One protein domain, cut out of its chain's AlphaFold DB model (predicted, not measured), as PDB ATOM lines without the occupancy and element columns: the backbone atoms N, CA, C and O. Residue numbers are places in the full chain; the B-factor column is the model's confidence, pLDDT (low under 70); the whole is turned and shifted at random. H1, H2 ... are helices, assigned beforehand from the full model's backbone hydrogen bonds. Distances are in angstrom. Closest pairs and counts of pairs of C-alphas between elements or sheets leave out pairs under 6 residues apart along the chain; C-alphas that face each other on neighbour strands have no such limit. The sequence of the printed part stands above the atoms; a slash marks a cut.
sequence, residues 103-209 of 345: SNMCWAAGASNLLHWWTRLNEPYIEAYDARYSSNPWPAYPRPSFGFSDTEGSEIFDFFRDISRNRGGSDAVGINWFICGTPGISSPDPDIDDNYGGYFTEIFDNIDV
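What this domain is: This is residues 103 to 209 of the 345 residues of the protein "Mac-1 domain-containing protein" of Alistipes sp. An66 (UniProt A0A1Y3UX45). Two helices, H3 and H4, pack on the long helix H1 and cross it steeply, while H2 turns off near the end of H1 to make a corner. Short H6 packs on H4, H5 lies well out from the middle and touches no helix, and the long unnamed stretch 134 to 154 leads from H2 back to H3. The printed part has 107 residues with six named helices, H1 to H6 in chain order, and no named strand: the class is all helix. It is compact, with a radius of gyration of the C-alphas of 13.1 A and spans of 38 by 35 by 24 A.

How they stand to each other: H1, residues 106 to 121, is close to but not clearly touching H2, residues 123 to 133; they stand about perpendicular at 87 degrees, with closest C-alphas Thr 119 and Ile 126, 7.5 A apart. H3, residues 155 to 163, touches H1, with closest C-alphas Ser 112 and Phe 157 at 5.5 A, in a steep tilt of 41 degrees, opposite ways. H4, residues 171 to 180, touches H1, with closest C-alphas Ala 111 and Asp 171 at 4.5 A, in a steep tilt of 47 degrees, the same way. H3 and H4 are only just apart, at 8.4 A. H5, residues 190 to 195, is close to but not clearly touching H3; the closest C-alphas, Ile 163 and Ile 192, are 7.9 A apart. H6, residues 201 to 204, touches H4, with closest C-alphas Cys 180 and Thr 201 at 4.9 A. Every O i to N i+4 pair is within hydrogen-bond range in H1, H2, H3, H4 and H5; H6 is too short for one.

Where its parts are: H1 begins at C-alpha 106 (169.339, 138.525, 159.520) and is 22.9 A long. H2 is 15.3 A, H3 12.2 A and H4 13.7 A; H5 has 6 residues. H6 has 4 and ends at C-alpha 204 (155.833, 145.935, 139.868).

The domain as a whole: The two C-alphas farthest apart, Ser 103 and Arg 132, are 38.8 A apart. The printed part has no cut. The link H2 to H3 is long, with 21 residues. Residues 134 to 138 have pLDDT under 70.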
ATOM      1  N   SER A 103     171.812 131.329 160.889       96.25
ATOM      2  CA  SER A 103     172.751 132.224 161.589       96.25
ATOM      3  C   SER A 103     173.125 133.510 160.827       96.25
ATOM      4  O   SER A 103     173.177 134.596 161.411       96.25
ATOM      5  N   ASN A 104     173.297 133.448 159.503       96.69
ATOM      6  CA  ASN A 104     173.664 134.581 158.638       96.69
ATOM      7  C   ASN A 104     172.479 135.215 157.882       96.69
ATOM      8  O   ASN A 104     172.692 136.028 156.982       96.69
ATOM      9  N   MET A 105     171.235 134.871 158.224       97.75
ATOM     10  CA  MET A 105     170.027 135.294 157.500       97.75
ATOM     11  C   MET A 105     169.275 136.462 158.163       97.75
ATOM     12  O   MET A 105     168.072 136.613 157.967       97.75
ATOM     13  N   CYS A 106     169.966 137.336 158.910       97.81
ATOM     14  CA  CYS A 106     169.339 138.525 159.520       97.81
ATOM     15  C   CYS A 106     168.682 139.439 158.479       97.81
ATOM     16  O   CYS A 106     167.634 140.023 158.731       97.81
ATOM     17  N   TRP A 107     169.259 139.514 157.276       98.06
ATOM     18  CA  TRP A 107     168.687 140.258 156.156       98.06
ATOM     19  C   TRP A 107     167.321 139.718 155.723       98.06
ATOM     20  O   TRP A 107     166.440 140.500 155.384       98.06
ATOM     21  N   ALA A 108     167.136 138.396 155.750       98.38
ATOM     22  CA  ALA A 108     165.895 137.750 155.345       98.38
ATOM     23  C   ALA A 108     164.833 137.867 156.443       98.38
ATOM     24  O   ALA A 108     163.675 138.132 156.136       98.38
ATOM     25  N   ALA A 109     165.227 137.766 157.713       98.38
ATOM     26  CA  ALA A 109     164.351 138.056 158.845       98.38
ATOM     27  C   ALA A 109     163.863 139.519 158.824       98.38
ATOM     28  O   ALA A 109     162.661 139.780 158.854       98.38
ATOM     29  N   GLY A 110     164.782 140.480 158.661       98.50
ATOM     30  CA  GLY A 110     164.452 141.904 158.534       98.50
ATOM     31  C   GLY A 110     163.592 142.224 157.303       98.50
ATOM     32  O   GLY A 110     162.651 143.013 157.399       98.50
ATOM     33  N   ALA A 111     163.853 141.572 156.164       98.69
ATOM     34  CA  ALA A 111     162.987 141.651 154.987       98.69
ATOM     35  C   ALA A 111     161.582 141.104 155.274       98.69
ATOM     36  O   ALA A 111     160.595 141.728 154.896       98.69
ATOM     37  N   SER A 112     161.484 139.970 155.971       98.75
ATOM     38  CA  SER A 112     160.213 139.313 156.295       98.75
ATOM     39  C   SER A 112     159.347 140.170 157.217       98.75
ATOM     40  O   SER A 112     158.156 140.324 156.953       98.75
ATOM     41  N   ASN A 113     159.944 140.831 158.211       98.69
ATOM     42  CA  ASN A 113     159.272 141.836 159.044       98.69
ATOM     43  C   ASN A 113     158.603 142.930 158.202       98.69
ATOM     44  O   ASN A 113     157.417 143.234 158.361       98.69
ATOM     45  N   LEU A 114     159.364 143.513 157.276       98.81
ATOM     46  CA  LEU A 114     158.887 144.586 156.405       98.81
ATOM     47  C   LEU A 114     157.880 144.081 155.364       98.81
ATOM     48  O   LEU A 114     156.972 144.821 154.999       98.81
ATOM     49  N   LEU A 115     157.980 142.826 154.922       98.81
ATOM     50  CA  LEU A 115     156.996 142.193 154.042       98.81
ATOM     51  C   LEU A 115     155.681 141.893 154.765       98.81
ATOM     52  O   LEU A 115     154.625 142.134 154.183       98.81
ATOM     53  N   HIS A 116     155.701 141.447 156.024       98.31
ATOM     54  CA  HIS A 116     154.479 141.329 156.826       98.31
ATOM     55  C   HIS A 116     153.782 142.686 156.965       98.31
ATOM     56  O   HIS A 116     152.585 142.798 156.702       98.31
ATOM     57  N   TRP A 117     154.538 143.740 157.278       98.19
ATOM     58  CA  TRP A 117     154.015 145.108 157.317       98.19
ATOM     59  C   TRP A 117     153.430 145.558 155.971       98.19
ATOM     60  O   TRP A 117     152.293 146.033 155.904       98.19
ATOM     61  N   TRP A 118     154.177 145.367 154.885       98.44
ATOM     62  CA  TRP A 118     153.778 145.809 153.553       98.44
ATOM     63  C   TRP A 118     152.527 145.080 153.059       98.44
ATOM     64  O   TRP A 118     151.596 145.704 152.546       98.44
ATOM     65  N   THR A 119     152.478 143.760 153.248       97.12
ATOM     66  CA  THR A 119     151.342 142.922 152.840       97.12
ATOM     67  C   THR A 119     150.105 143.230 153.668       97.12
ATOM     68  O   THR A 119     149.029 143.412 153.102       97.12
ATOM     69  N   ARG A 120     150.253 143.417 154.985       95.62
ATOM     70  CA  ARG A 120     149.150 143.805 155.868       95.62
ATOM     71  C   ARG A 120     148.492 145.115 155.446       95.62
ATOM     72  O   ARG A 120     147.267 145.223 155.500       95.62
ATOM     73  N   LEU A 121     149.285 146.112 155.055       96.25
ATOM     74  CA  LEU A 121     148.792 147.443 154.685       96.25
ATOM     75  C   LEU A 121     148.317 147.557 153.233       96.25
ATOM     76  O   LEU A 121     147.670 148.552 152.891       96.25
ATOM     77  N   ASN A 122     148.607 146.555 152.405       97.12
ATOM     78  CA  ASN A 122     148.134 146.442 151.027       97.12
ATOM     79  C   ASN A 122     147.143 145.280 150.830       97.12
ATOM     80  O   ASN A 122     146.793 144.977 149.695       97.12
ATOM     81  N   GLU A 123     146.652 144.658 151.905       95.62
ATOM     82  CA  GLU A 123     145.803 143.456 151.869       95.62
ATOM     83  C   GLU A 123     144.615 143.565 150.884       95.62
ATOM     84  O   GLU A 123     144.531 142.719 149.993       95.62
ATOM     85  N   PRO A 124     143.781 144.629 150.889       96.56
ATOM     86  CA  PRO A 124     142.700 144.756 149.902       96.56
ATOM     87  C   PRO A 124     143.177 144.853 148.443       96.56
ATOM     88  O   PRO A 124     142.492 144.397 147.528       96.56
ATOM     89  N   TYR A 125     144.354 145.442 148.201       97.44
ATOM     90  CA  TYR A 125     144.943 145.490 146.860       97.44
ATOM     91  C   TYR A 125     145.476 144.127 146.427       97.44
ATOM     92  O   TYR A 125     145.300 143.741 145.274       97.44
ATOM     93  N   ILE A 126     146.089 143.388 147.348       95.56
ATOM     94  CA  ILE A 126     146.567 142.023 147.118       95.56
ATOM     95  C   ILE A 126     145.389 141.102 146.774       95.56
ATOM     96  O   ILE A 126     145.475 140.344 145.811       95.56
ATOM     97  N   GLU A 127     144.262 141.210 147.483       94.50
ATOM     98  CA  GLU A 127     143.043 140.455 147.159       94.50
ATOM     99  C   GLU A 127     142.535 140.765 145.739       94.50
ATOM    100  O   GLU A 127     142.191 139.856 144.976       94.50
ATOM    101  N   ALA A 128     142.517 142.046 145.351       95.94
ATOM    102  CA  ALA A 128     142.118 142.466 144.008       95.94
ATOM    103  C   ALA A 128     143.104 141.988 142.924       95.94
ATOM    104  O   ALA A 128     142.682 141.578 141.836       95.94
ATOM    105  N   TYR A 129     144.401 141.992 143.233       95.00
ATOM    106  CA  TYR A 129     145.460 141.455 142.383       95.00
ATOM    107  C   TYR A 129     145.265 139.967 142.121       95.00
ATOM    108  O   TYR A 129     145.220 139.544 140.963       95.00
ATOM    109  N   ASP A 130     145.061 139.185 143.181       92.19
ATOM    110  CA  ASP A 130     144.872 137.741 143.081       92.19
ATOM    111  C   ASP A 130     143.599 137.402 142.289       92.19
ATOM    112  O   ASP A 130     143.612 136.507 141.439       92.19
ATOM    113  N   ALA A 131     142.520 138.168 142.488       93.25
ATOM    114  CA  ALA A 131     141.279 138.019 141.731       93.25
ATOM    115  C   ALA A 131     141.440 138.330 140.231       93.25
ATOM    116  O   ALA A 131     140.784 137.695 139.400       93.25
ATOM    117  N   ARG A 132     142.290 139.301 139.868       93.94
ATOM    118  CA  ARG A 132     142.488 139.738 138.476       93.94
ATOM    119  C   ARG A 132     143.475 138.857 137.721       93.94
ATOM    120  O   ARG A 132     143.175 138.426 136.608       93.94
ATOM    121  N   TYR A 133     144.632 138.594 138.314       89.81
ATOM    122  CA  TYR A 133     145.737 137.915 137.637       89.81
ATOM    123  C   TYR A 133     145.777 136.408 137.901       89.81
ATOM    124  O   TYR A 133     146.567 135.708 137.274       89.81
ATOM    125  N   SER A 134     144.899 135.874 138.768       68.06
ATOM    126  CA  SER A 134     144.886 134.445 139.142       68.06
ATOM    127  C   SER A 134     146.268 133.961 139.604       68.06
ATOM    128  O   SER A 134     146.747 132.897 139.204       68.06
ATOM    129  N   SER A 135     146.956 134.790 140.387       59.75
ATOM    130  CA  SER A 135     148.402 134.722 140.555       59.75
ATOM    131  C   SER A 135     148.832 133.688 141.589       59.75
ATOM    132  O   SER A 135     148.929 133.965 142.780       59.75
ATOM    133  N   ASN A 136     149.214 132.515 141.101       60.41
ATOM    134  CA  ASN A 136     150.408 131.870 141.622       60.41
ATOM    135  C   ASN A 136     151.397 131.761 140.452       60.41
ATOM    136  O   ASN A 136     151.325 130.778 139.708       60.41
ATOM    137  N   PRO A 137     152.251 132.782 140.215       57.75
ATOM    138  CA  PRO A 137     153.126 132.805 139.040       57.75
ATOM    139  C   PRO A 137     154.072 131.599 139.015       57.75
ATOM    140  O   PRO A 137     154.567 131.229 137.953       57.75
ATOM    141  N   TRP A 138     154.264 130.940 140.165       68.81
ATOM    142  CA  TRP A 138     155.139 129.792 140.284       68.81
ATOM    143  C   TRP A 138     154.554 128.673 141.166       68.81
ATOM    144  O   TRP A 138     154.774 128.642 142.375       68.81
ATOM    145  N   PRO A 139     153.851 127.682 140.586       70.25
ATOM    146  CA  PRO A 139     153.249 126.582 141.343       70.25
ATOM    147  C   PRO A 139     154.219 125.775 142.221       70.25
ATOM    148  O   PRO A 139     153.768 125.159 143.183       70.25
ATOM    149  N   ALA A 140     155.522 125.757 141.905       77.38
ATOM    150  CA  ALA A 140     156.514 125.048 142.720       77.38
ATOM    151  C   ALA A 140     156.932 125.817 143.992       77.38
ATOM    152  O   ALA A 140     157.488 125.213 144.899       77.38
ATOM    153  N   TYR A 141     156.625 127.115 144.063       80.38
ATOM    154  CA  TYR A 141     156.965 128.051 145.139       80.38
ATOM    155  C   TYR A 141     155.745 128.947 145.377       80.38
ATOM    156  O   TYR A 141     155.753 130.130 145.012       80.38
ATOM    157  N   PRO A 142     154.646 128.373 145.902       86.44
ATOM    158  CA  PRO A 142     153.444 129.139 146.175       86.44
ATOM    159  C   PRO A 142     153.750 130.307 147.105       86.44
ATOM    160  O   PRO A 142     154.625 130.207 147.961       86.44
ATOM    161  N   ARG A 143     153.009 131.405 146.934       90.38
ATOM    162  CA  ARG A 143     153.121 132.556 147.829       90.38
ATOM    163  C   ARG A 143     152.887 132.105 149.281       90.38
ATOM    164  O   ARG A 143     151.854 131.468 149.512       90.38
ATOM    165  N   PRO A 144     153.808 132.396 150.222       93.62
ATOM    166  CA  PRO A 144     153.639 132.010 151.621       93.62
ATOM    167  C   PRO A 144     152.465 132.753 152.262       93.62
ATOM    168  O   PRO A 144     152.057 133.817 151.781       93.62
ATOM    169  N   SER A 145     151.936 132.216 153.364       93.94
ATOM    170  CA  SER A 145     150.976 132.944 154.193       93.94
ATOM    171  C   SER A 145     151.586 134.240 154.726       93.94
ATOM    172  O   SER A 145     152.752 134.301 155.114       93.94
ATOM    173  N   PHE A 146     150.766 135.287 154.792       94.06
ATOM    174  CA  PHE A 146     151.140 136.566 155.400       94.06
ATOM    175  C   PHE A 146     150.756 136.665 156.879       94.06
ATOM    176  O   PHE A 146     151.014 137.691 157.512       94.06
ATOM    177  N   GLY A 147     150.136 135.613 157.425       92.38
ATOM    178  CA  GLY A 147     149.799 135.527 158.840       92.38
ATOM    179  C   GLY A 147     151.042 135.610 159.726       92.38
ATOM    180  O   GLY A 147     152.121 135.164 159.347       92.38
ATOM    181  N   PHE A 148     150.871 136.187 160.911       92.75
ATOM    182  CA  PHE A 148     151.906 136.281 161.934       92.75
ATOM    183  C   PHE A 148     151.276 136.006 163.302       92.75
ATOM    184  O   PHE A 148     150.157 136.458 163.567       92.75
ATOM    185  N   SER A 149     151.968 135.256 164.157       87.56
ATOM    186  CA  SER A 149     151.519 134.942 165.515       87.56
ATOM    187  C   SER A 149     152.710 134.783 166.458       87.56
ATOM    188  O   SER A 149     153.838 134.674 166.004       87.56
ATOM    189  N   ASP A 150     152.453 134.728 167.763       78.62
ATOM    190  CA  ASP A 150     153.453 134.446 168.801       78.62
ATOM    191  C   ASP A 150     153.806 132.958 168.941       78.62
ATOM    192  O   ASP A 150     154.770 132.602 169.622       78.62
ATOM    193  N   THR A 151     153.014 132.072 168.334       73.19
ATOM    194  CA  THR A 151     153.166 130.617 168.480       73.19
ATOM    195  C   THR A 151     153.672 129.912 167.228       73.19
ATOM    196  O   THR A 151     154.155 128.783 167.327       73.19
ATOM    197  N   GLU A 152     153.544 130.542 166.063       74.00
ATOM    198  CA  GLU A 152     153.915 129.987 164.758       74.00
ATOM    199  C   GLU A 152     155.005 130.848 164.114       74.00
ATOM    200  O   GLU A 152     154.991 132.069 164.243       74.00
ATOM    201  N   GLY A 153     155.945 130.205 163.417       81.75
ATOM    202  CA  GLY A 153     156.970 130.908 162.647       81.75
ATOM    203  C   GLY A 153     156.374 131.690 161.473       81.75
ATOM    204  O   GLY A 153     155.267 131.421 161.008       81.75
ATOM    205  N   SER A 154     157.131 132.665 160.978       94.62
ATOM    206  CA  SER A 154     156.773 133.432 159.787       94.62
ATOM    207  C   SER A 154     156.932 132.574 158.531       94.62
ATOM    208  O   SER A 154     158.055 132.276 158.135       94.62
ATOM    209  N   GLU A 155     155.834 132.248 157.839       96.38
ATOM    210  CA  GLU A 155     155.919 131.529 156.555       96.38
ATOM    211  C   GLU A 155     156.685 132.324 155.480       96.38
ATOM    212  O   GLU A 155     157.295 131.730 154.590       96.38
ATOM    213  N   ILE A 156     156.699 133.662 155.559       97.69
ATOM    214  CA  ILE A 156     157.543 134.498 154.693       97.69
ATOM    215  C   ILE A 156     159.023 134.224 154.980       97.69
ATOM    216  O   ILE A 156     159.820 134.085 154.049       97.69
ATOM    217  N   PHE A 157     159.403 134.130 156.254       97.81
ATOM    218  CA  PHE A 157     160.787 133.865 156.616       97.81
ATOM    219  C   PHE A 157     161.186 132.418 156.312       97.81
ATOM    220  O   PHE A 157     162.237 132.209 155.709       97.81
ATOM    221  N   ASP A 158     160.337 131.434 156.620       96.19
ATOM    222  CA  ASP A 158     160.501 130.029 156.213       96.19
ATOM    223  C   ASP A 158     160.762 129.921 154.714       96.19
ATOM    224  O   ASP A 158     161.725 129.279 154.297       96.19
ATOM    225  N   PHE A 159     159.985 130.649 153.909       95.38
ATOM    226  CA  PHE A 159     160.188 130.698 152.472       95.38
ATOM    227  C   PHE A 159     161.595 131.182 152.098       95.38
ATOM    228  O   PHE A 159     162.269 130.532 151.299       95.38
ATOM    229  N   PHE A 160     162.092 132.270 152.699       96.56
ATOM    230  CA  PHE A 160     163.475 132.702 152.466       96.56
ATOM    231  C   PHE A 160     164.506 131.659 152.903       96.56
ATOM    232  O   PHE A 160     165.517 131.499 152.213       96.56
ATOM    233  N   ARG A 161     164.270 130.961 154.018       96.06
ATOM    234  CA  ARG A 161     165.155 129.906 154.538       96.06
ATOM    235  C   ARG A 161     165.228 128.700 153.606       96.06
ATOM    236  O   ARG A 161     166.309 128.140 153.433       96.06
ATOM    237  N   ASP A 162     164.127 128.365 152.943       93.38
ATOM    238  CA  ASP A 162     164.072 127.293 151.947       93.38
ATOM    239  C   ASP A 162     164.781 127.658 150.636       93.38
ATOM    240  O   ASP A 162     165.457 126.825 150.025       93.38
ATOM    241  N   ILE A 163     164.637 128.907 150.186       91.69
ATOM    242  CA  ILE A 163     165.080 129.326 148.847       91.69
ATOM    243  C   ILE A 163     166.442 130.022 148.825       91.69
ATOM    244  O   ILE A 163     166.993 130.222 147.742       91.69
ATOM    245  N   SER A 164     167.002 130.400 149.978       94.06
ATOM    246  CA  SER A 164     168.288 131.099 150.084       94.06
ATOM    247  C   SER A 164     169.332 130.282 150.835       94.06
ATOM    248  O   SER A 164     169.048 129.506 151.737       94.06
ATOM    249  N   ARG A 165     170.604 130.495 150.500       95.25
ATOM    250  CA  ARG A 165     171.722 129.982 151.301       95.25
ATOM    251  C   ARG A 165     171.823 130.765 152.609       95.25
ATOM    252  O   ARG A 165     171.666 131.983 152.594       95.25
ATOM    253  N   ASN A 166     172.239 130.094 153.684       95.94
ATOM    254  CA  ASN A 166     172.639 130.737 154.939       95.94
ATOM    255  C   ASN A 166     173.909 131.596 154.738       95.94
ATOM    256  O   ASN A 166     175.040 131.153 154.955       95.94
ATOM    257  N   ARG A 167     173.726 132.810 154.213       94.94
ATOM    258  CA  ARG A 167     174.758 133.805 153.899       94.94
ATOM    259  C   ARG A 167     174.195 135.204 154.109       94.94
ATOM    260  O   ARG A 167     173.005 135.424 153.900       94.94
ATOM    261  N   GLY A 168     175.081 136.143 154.440       94.62
ATOM    262  CA  GLY A 168     174.738 137.561 154.516       94.62
ATOM    263  C   GLY A 168     174.194 138.095 153.188       94.62
ATOM    264  O   GLY A 168     174.596 137.645 152.112       94.62
ATOM    265  N   GLY A 169     173.291 139.065 153.282       95.06
ATOM    266  CA  GLY A 169     172.540 139.628 152.167       95.06
ATOM    267  C   GLY A 169     171.943 140.984 152.533       95.06
ATOM    268  O   GLY A 169     172.283 141.558 153.566       95.06
ATOM    269  N   SER A 170     171.063 141.499 151.677       96.12
ATOM    270  CA  SER A 170     170.394 142.788 151.865       96.12
ATOM    271  C   SER A 170     168.891 142.587 152.017       96.12
ATOM    272  O   SER A 170     168.269 141.932 151.185       96.12
ATOM    273  N   ASP A 171     168.308 143.186 153.054       97.69
ATOM    274  CA  ASP A 171     166.858 143.254 153.256       97.69
ATOM    275  C   ASP A 171     166.140 143.923 152.077       97.69
ATOM    276  O   ASP A 171     165.171 143.374 151.567       97.69
ATOM    277  N   ALA A 172     166.653 145.053 151.578       97.94
ATOM    278  CA  ALA A 172     166.093 145.743 150.416       97.94
ATOM    279  C   ALA A 172     166.053 144.837 149.172       97.94
ATOM    280  O   ALA A 172     165.028 144.754 148.496       97.94
ATOM    281  N   VAL A 173     167.145 144.107 148.910       96.81
ATOM    282  CA  VAL A 173     167.202 143.127 147.813       96.81
ATOM    283  C   VAL A 173     166.212 141.991 148.051       96.81
ATOM    284  O   VAL A 173     165.502 141.624 147.124       96.81
ATOM    285  N   GLY A 174     166.112 141.466 149.275       97.06
ATOM    286  CA  GLY A 174     165.140 140.428 149.624       97.06
ATOM    287  C   GLY A 174     163.692 140.853 149.376       97.06
ATOM    288  O   GLY A 174     162.928 140.109 148.763       97.06
ATOM    289  N   ILE A 175     163.328 142.070 149.788       98.44
ATOM    290  CA  ILE A 175     161.988 142.642 149.594       98.44
ATOM    291  C   ILE A 175     161.686 142.827 148.102       98.44
ATOM    292  O   ILE A 175     160.642 142.383 147.624       98.44
ATOM    293  N   ASN A 176     162.602 143.445 147.351       97.56
ATOM    294  CA  ASN A 176     162.409 143.688 145.918       97.56
ATOM    295  C   ASN A 176     162.410 142.394 145.109       97.56
ATOM    296  O   ASN A 176     161.642 142.265 144.161       97.56
ATOM    297  N   TRP A 177     163.221 141.410 145.497       94.75
ATOM    298  CA  TRP A 177     163.159 140.078 144.918       94.75
ATOM    299  C   TRP A 177     161.773 139.473 145.149       94.75
ATOM    300  O   TRP A 177     161.097 139.123 144.185       94.75
ATOM    301  N   PHE A 178     161.290 139.448 146.398       95.00
ATOM    302  CA  PHE A 178     159.994 138.865 146.754       95.00
ATOM    303  C   PHE A 178     158.832 139.486 145.968       95.00
ATOM    304  O   PHE A 178     157.984 138.759 145.445       95.00
ATOM    305  N   ILE A 179     158.791 140.816 145.866       95.38
ATOM    306  CA  ILE A 179     157.676 141.541 145.244       95.38
ATOM    307  C   ILE A 179     157.825 141.603 143.718       95.38
ATOM    308  O   ILE A 179     156.875 141.288 142.999       95.38
ATOM    309  N   CYS A 180     159.009 141.979 143.234       91.81
ATOM    310  CA  CYS A 180     159.239 142.468 141.871       91.81
ATOM    311  C   CYS A 180     160.166 141.573 141.037       91.81
ATOM    312  O   CYS A 180     160.342 141.833 139.851       91.81
ATOM    313  N   GLY A 181     160.797 140.563 141.645       89.75
ATOM    314  CA  GLY A 181     161.744 139.679 140.964       89.75
ATOM    315  C   GLY A 181     163.128 140.283 140.755       89.75
ATOM    316  O   GLY A 181     163.897 139.765 139.949       89.75
ATOM    317  N   THR A 182     163.470 141.369 141.458       88.62
ATOM    318  CA  THR A 182     164.801 141.980 141.351       88.62
ATOM    319  C   THR A 182     165.877 140.949 141.730       88.62
ATOM    320  O   THR A 182     165.845 140.418 142.843       88.62
ATOM    321  N   PRO A 183     166.837 140.633 140.840       87.88
ATOM    322  CA  PRO A 183     167.843 139.611 141.105       87.88
ATOM    323  C   PRO A 183     168.833 140.066 142.181       87.88
ATOM    324  O   PRO A 183     169.148 141.252 142.298       87.88
ATOM    325  N   GLY A 184     169.389 139.113 142.936       86.75
ATOM    326  CA  GLY A 184     170.446 139.404 143.914       86.75
ATOM    327  C   GLY A 184     170.377 138.617 145.218       86.75
ATOM    328  O   GLY A 184     171.306 138.713 146.022       86.75
ATOM    329  N   ILE A 185     169.326 137.824 145.436       89.50
ATOM    330  CA  ILE A 185     169.341 136.831 146.512       89.50
ATOM    331  C   ILE A 185     170.319 135.697 146.173       89.50
ATOM    332  O   ILE A 185     170.644 135.452 145.015       89.50
ATOM    333  N   SER A 186     170.822 135.007 147.192       87.94
ATOM    334  CA  SER A 186     171.754 133.891 147.007       87.94
ATOM    335  C   SER A 186     171.000 132.561 147.056       87.94
ATOM    336  O   SER A 186     171.064 131.884 148.088       87.94
ATOM    337  N   SER A 187     170.348 132.144 145.968       88.88
ATOM    338  CA  SER A 187     169.670 130.841 145.925       88.88
ATOM    339  C   SER A 187     170.643 129.658 145.740       88.88
ATOM    340  O   SER A 187     171.713 129.786 145.129       88.88
ATOM    341  N   PRO A 188     170.378 128.469 146.322       86.81
ATOM    342  CA  PRO A 188     171.055 127.242 145.918       86.81
ATOM    343  C   PRO A 188     170.491 126.650 144.616       86.81
ATOM    344  O   PRO A 188     171.209 125.864 143.995       86.81
ATOM    345  N   ASP A 189     169.273 127.022 144.212       87.44
ATOM    346  CA  ASP A 189     168.610 126.533 143.003       87.44
ATOM    347  C   ASP A 189     168.722 127.572 141.870       87.44
ATOM    348  O   ASP A 189     168.117 128.642 141.963       87.44
ATOM    349  N   PRO A 190     169.489 127.299 140.799       82.31
ATOM    350  CA  PRO A 190     169.640 128.244 139.696       82.31
ATOM    351  C   PRO A 190     168.325 128.517 138.953       82.31
ATOM    352  O   PRO A 190     168.191 129.589 138.368       82.31
ATOM    353  N   ASP A 191     167.345 127.603 138.992       82.94
ATOM    354  CA  ASP A 191     166.055 127.844 138.341       82.94
ATOM    355  C   ASP A 191     165.295 128.991 139.028       82.94
ATOM    356  O   ASP A 191     164.551 129.703 138.351       82.94
ATOM    357  N   ILE A 192     165.495 129.208 140.335       83.75
ATOM    358  CA  ILE A 192     164.914 130.348 141.059       83.75
ATOM    359  C   ILE A 192     165.530 131.655 140.561       83.75
ATOM    360  O   ILE A 192     164.793 132.580 140.224       83.75
ATOM    361  N   ASP A 193     166.858 131.724 140.475       77.31
ATOM    362  CA  ASP A 193     167.565 132.934 140.039       77.31
ATOM    363  C   ASP A 193     167.221 133.311 138.583       77.31
ATOM    364  O   ASP A 193     167.112 134.495 138.263       77.31
ATOM    365  N   ASP A 194     167.018 132.315 137.712       76.56
ATOM    366  CA  ASP A 194     166.757 132.530 136.283       76.56
ATOM    367  C   ASP A 194     165.276 132.781 135.950       76.56
ATOM    368  O   ASP A 194     164.978 133.393 134.920       76.56
ATOM    369  N   ASN A 195     164.336 132.289 136.767       77.25
ATOM    370  CA  ASN A 195     162.920 132.251 136.384       77.25
ATOM    371  C   ASN A 195     161.947 132.883 137.389       77.25
ATOM    372  O   ASN A 195     160.774 133.066 137.048       77.25
ATOM    373  N   TYR A 196     162.374 133.211 138.611       84.81
ATOM    374  CA  TYR A 196     161.482 133.853 139.570       84.81
ATOM    375  C   TYR A 196     161.329 135.351 139.278       84.81
ATOM    376  O   TYR A 196     162.272 136.125 139.402       84.81
ATOM    377  N   GLY A 197     160.111 135.760 138.918       85.50
ATOM    378  CA  GLY A 197     159.784 137.145 138.561       85.50
ATOM    379  C   GLY A 197     159.197 138.000 139.687       85.50
ATOM    380  O   GLY A 197     158.870 139.151 139.431       85.50
ATOM    381  N   GLY A 198     159.040 137.477 140.908       91.12
ATOM    382  CA  GLY A 198     158.342 138.171 141.998       91.12
ATOM    383  C   GLY A 198     156.838 137.880 142.048       91.12
ATOM    384  O   GLY A 198     156.189 137.630 141.031       91.12
ATOM    385  N   TYR A 199     156.253 137.919 143.247       93.56
ATOM    386  CA  TYR A 199     154.840 137.578 143.456       93.56
ATOM    387  C   TYR A 199     153.845 138.618 142.927       93.56
ATOM    388  O   TYR A 199     152.674 138.276 142.721       93.56
ATOM    389  N   PHE A 200     154.303 139.852 142.702       94.38
ATOM    390  CA  PHE A 200     153.488 140.991 142.273       94.38
ATOM    391  C   PHE A 200     154.011 141.642 140.980       94.38
ATOM    392  O   PHE A 200     153.768 142.819 140.703       94.38
ATOM    393  N   THR A 201     154.728 140.858 140.172       91.50
ATOM    394  CA  THR A 201     155.428 141.318 138.965       91.50
ATOM    395  C   THR A 201     154.518 141.949 137.910       91.50
ATOM    396  O   THR A 201     154.937 142.875 137.228       91.50
ATOM    397  N   GLU A 202     153.238 141.556 137.823       92.44
ATOM    398  CA  GLU A 202     152.313 142.092 136.806       92.44
ATOM    399  C   GLU A 202     152.153 143.621 136.886       92.44
ATOM    400  O   GLU A 202     151.836 144.260 135.884       92.44
ATOM    401  N   ILE A 203     152.394 144.219 138.062       94.38
ATOM    402  CA  ILE A 203     152.334 145.678 138.255       94.38
ATOM    403  C   ILE A 203     153.635 146.294 138.783       94.38
ATOM    404  O   ILE A 203     153.792 147.514 138.703       94.38
ATOM    405  N   PHE A 204     154.550 145.482 139.321       94.38
ATOM    406  CA  PHE A 204     155.833 145.935 139.868       94.38
ATOM    407  C   PHE A 204     157.055 145.493 139.060       94.38
ATOM    408  O   PHE A 204     158.176 145.659 139.536       94.38
ATOM    409  N   ASP A 205     156.882 144.966 137.845       88.31
ATOM    410  CA  ASP A 205     158.007 144.622 136.969       88.31
ATOM    411  C   ASP A 205     158.980 145.810 136.822       88.31
ATOM    412  O   ASP A 205     158.615 146.891 136.351       88.31
ATOM    413  N   ASN A 206     160.230 145.604 137.250       83.81
ATOM    414  CA  ASN A 206     161.301 146.609 137.307       83.81
ATOM    415  C   ASN A 206     161.003 147.854 138.171       83.81
ATOM    416  O   ASN A 206     161.562 148.928 137.925       83.81
ATOM    417  N   ILE A 207     160.137 147.741 139.182       94.06
ATOM    418  CA  ILE A 207     159.830 148.828 140.118       94.06
ATOM    419  C   ILE A 207     160.187 148.402 141.537       94.06
ATOM    420  O   ILE A 207     159.390 147.775 142.227       94.06
ATOM    421  N   ASP A 208     161.361 148.817 142.005       95.31
ATOM    422  CA  ASP A 208     161.779 148.557 143.379       95.31
ATOM    423  C   ASP A 208     160.869 149.266 144.401       95.31
ATOM    424  O   ASP A 208     160.461 150.431 144.252       95.31
ATOM    425  N   VAL A 209     160.568 148.530 145.468       97.56
ATOM    426  CA  VAL A 209     159.718 148.933 146.593       97.56
ATOM    427  C   VAL A 209     160.567 149.363 147.785       97.56
ATOM    428  O   VAL A 209     160.222 150.322 148.475       97.56
TER     429      VAL A 209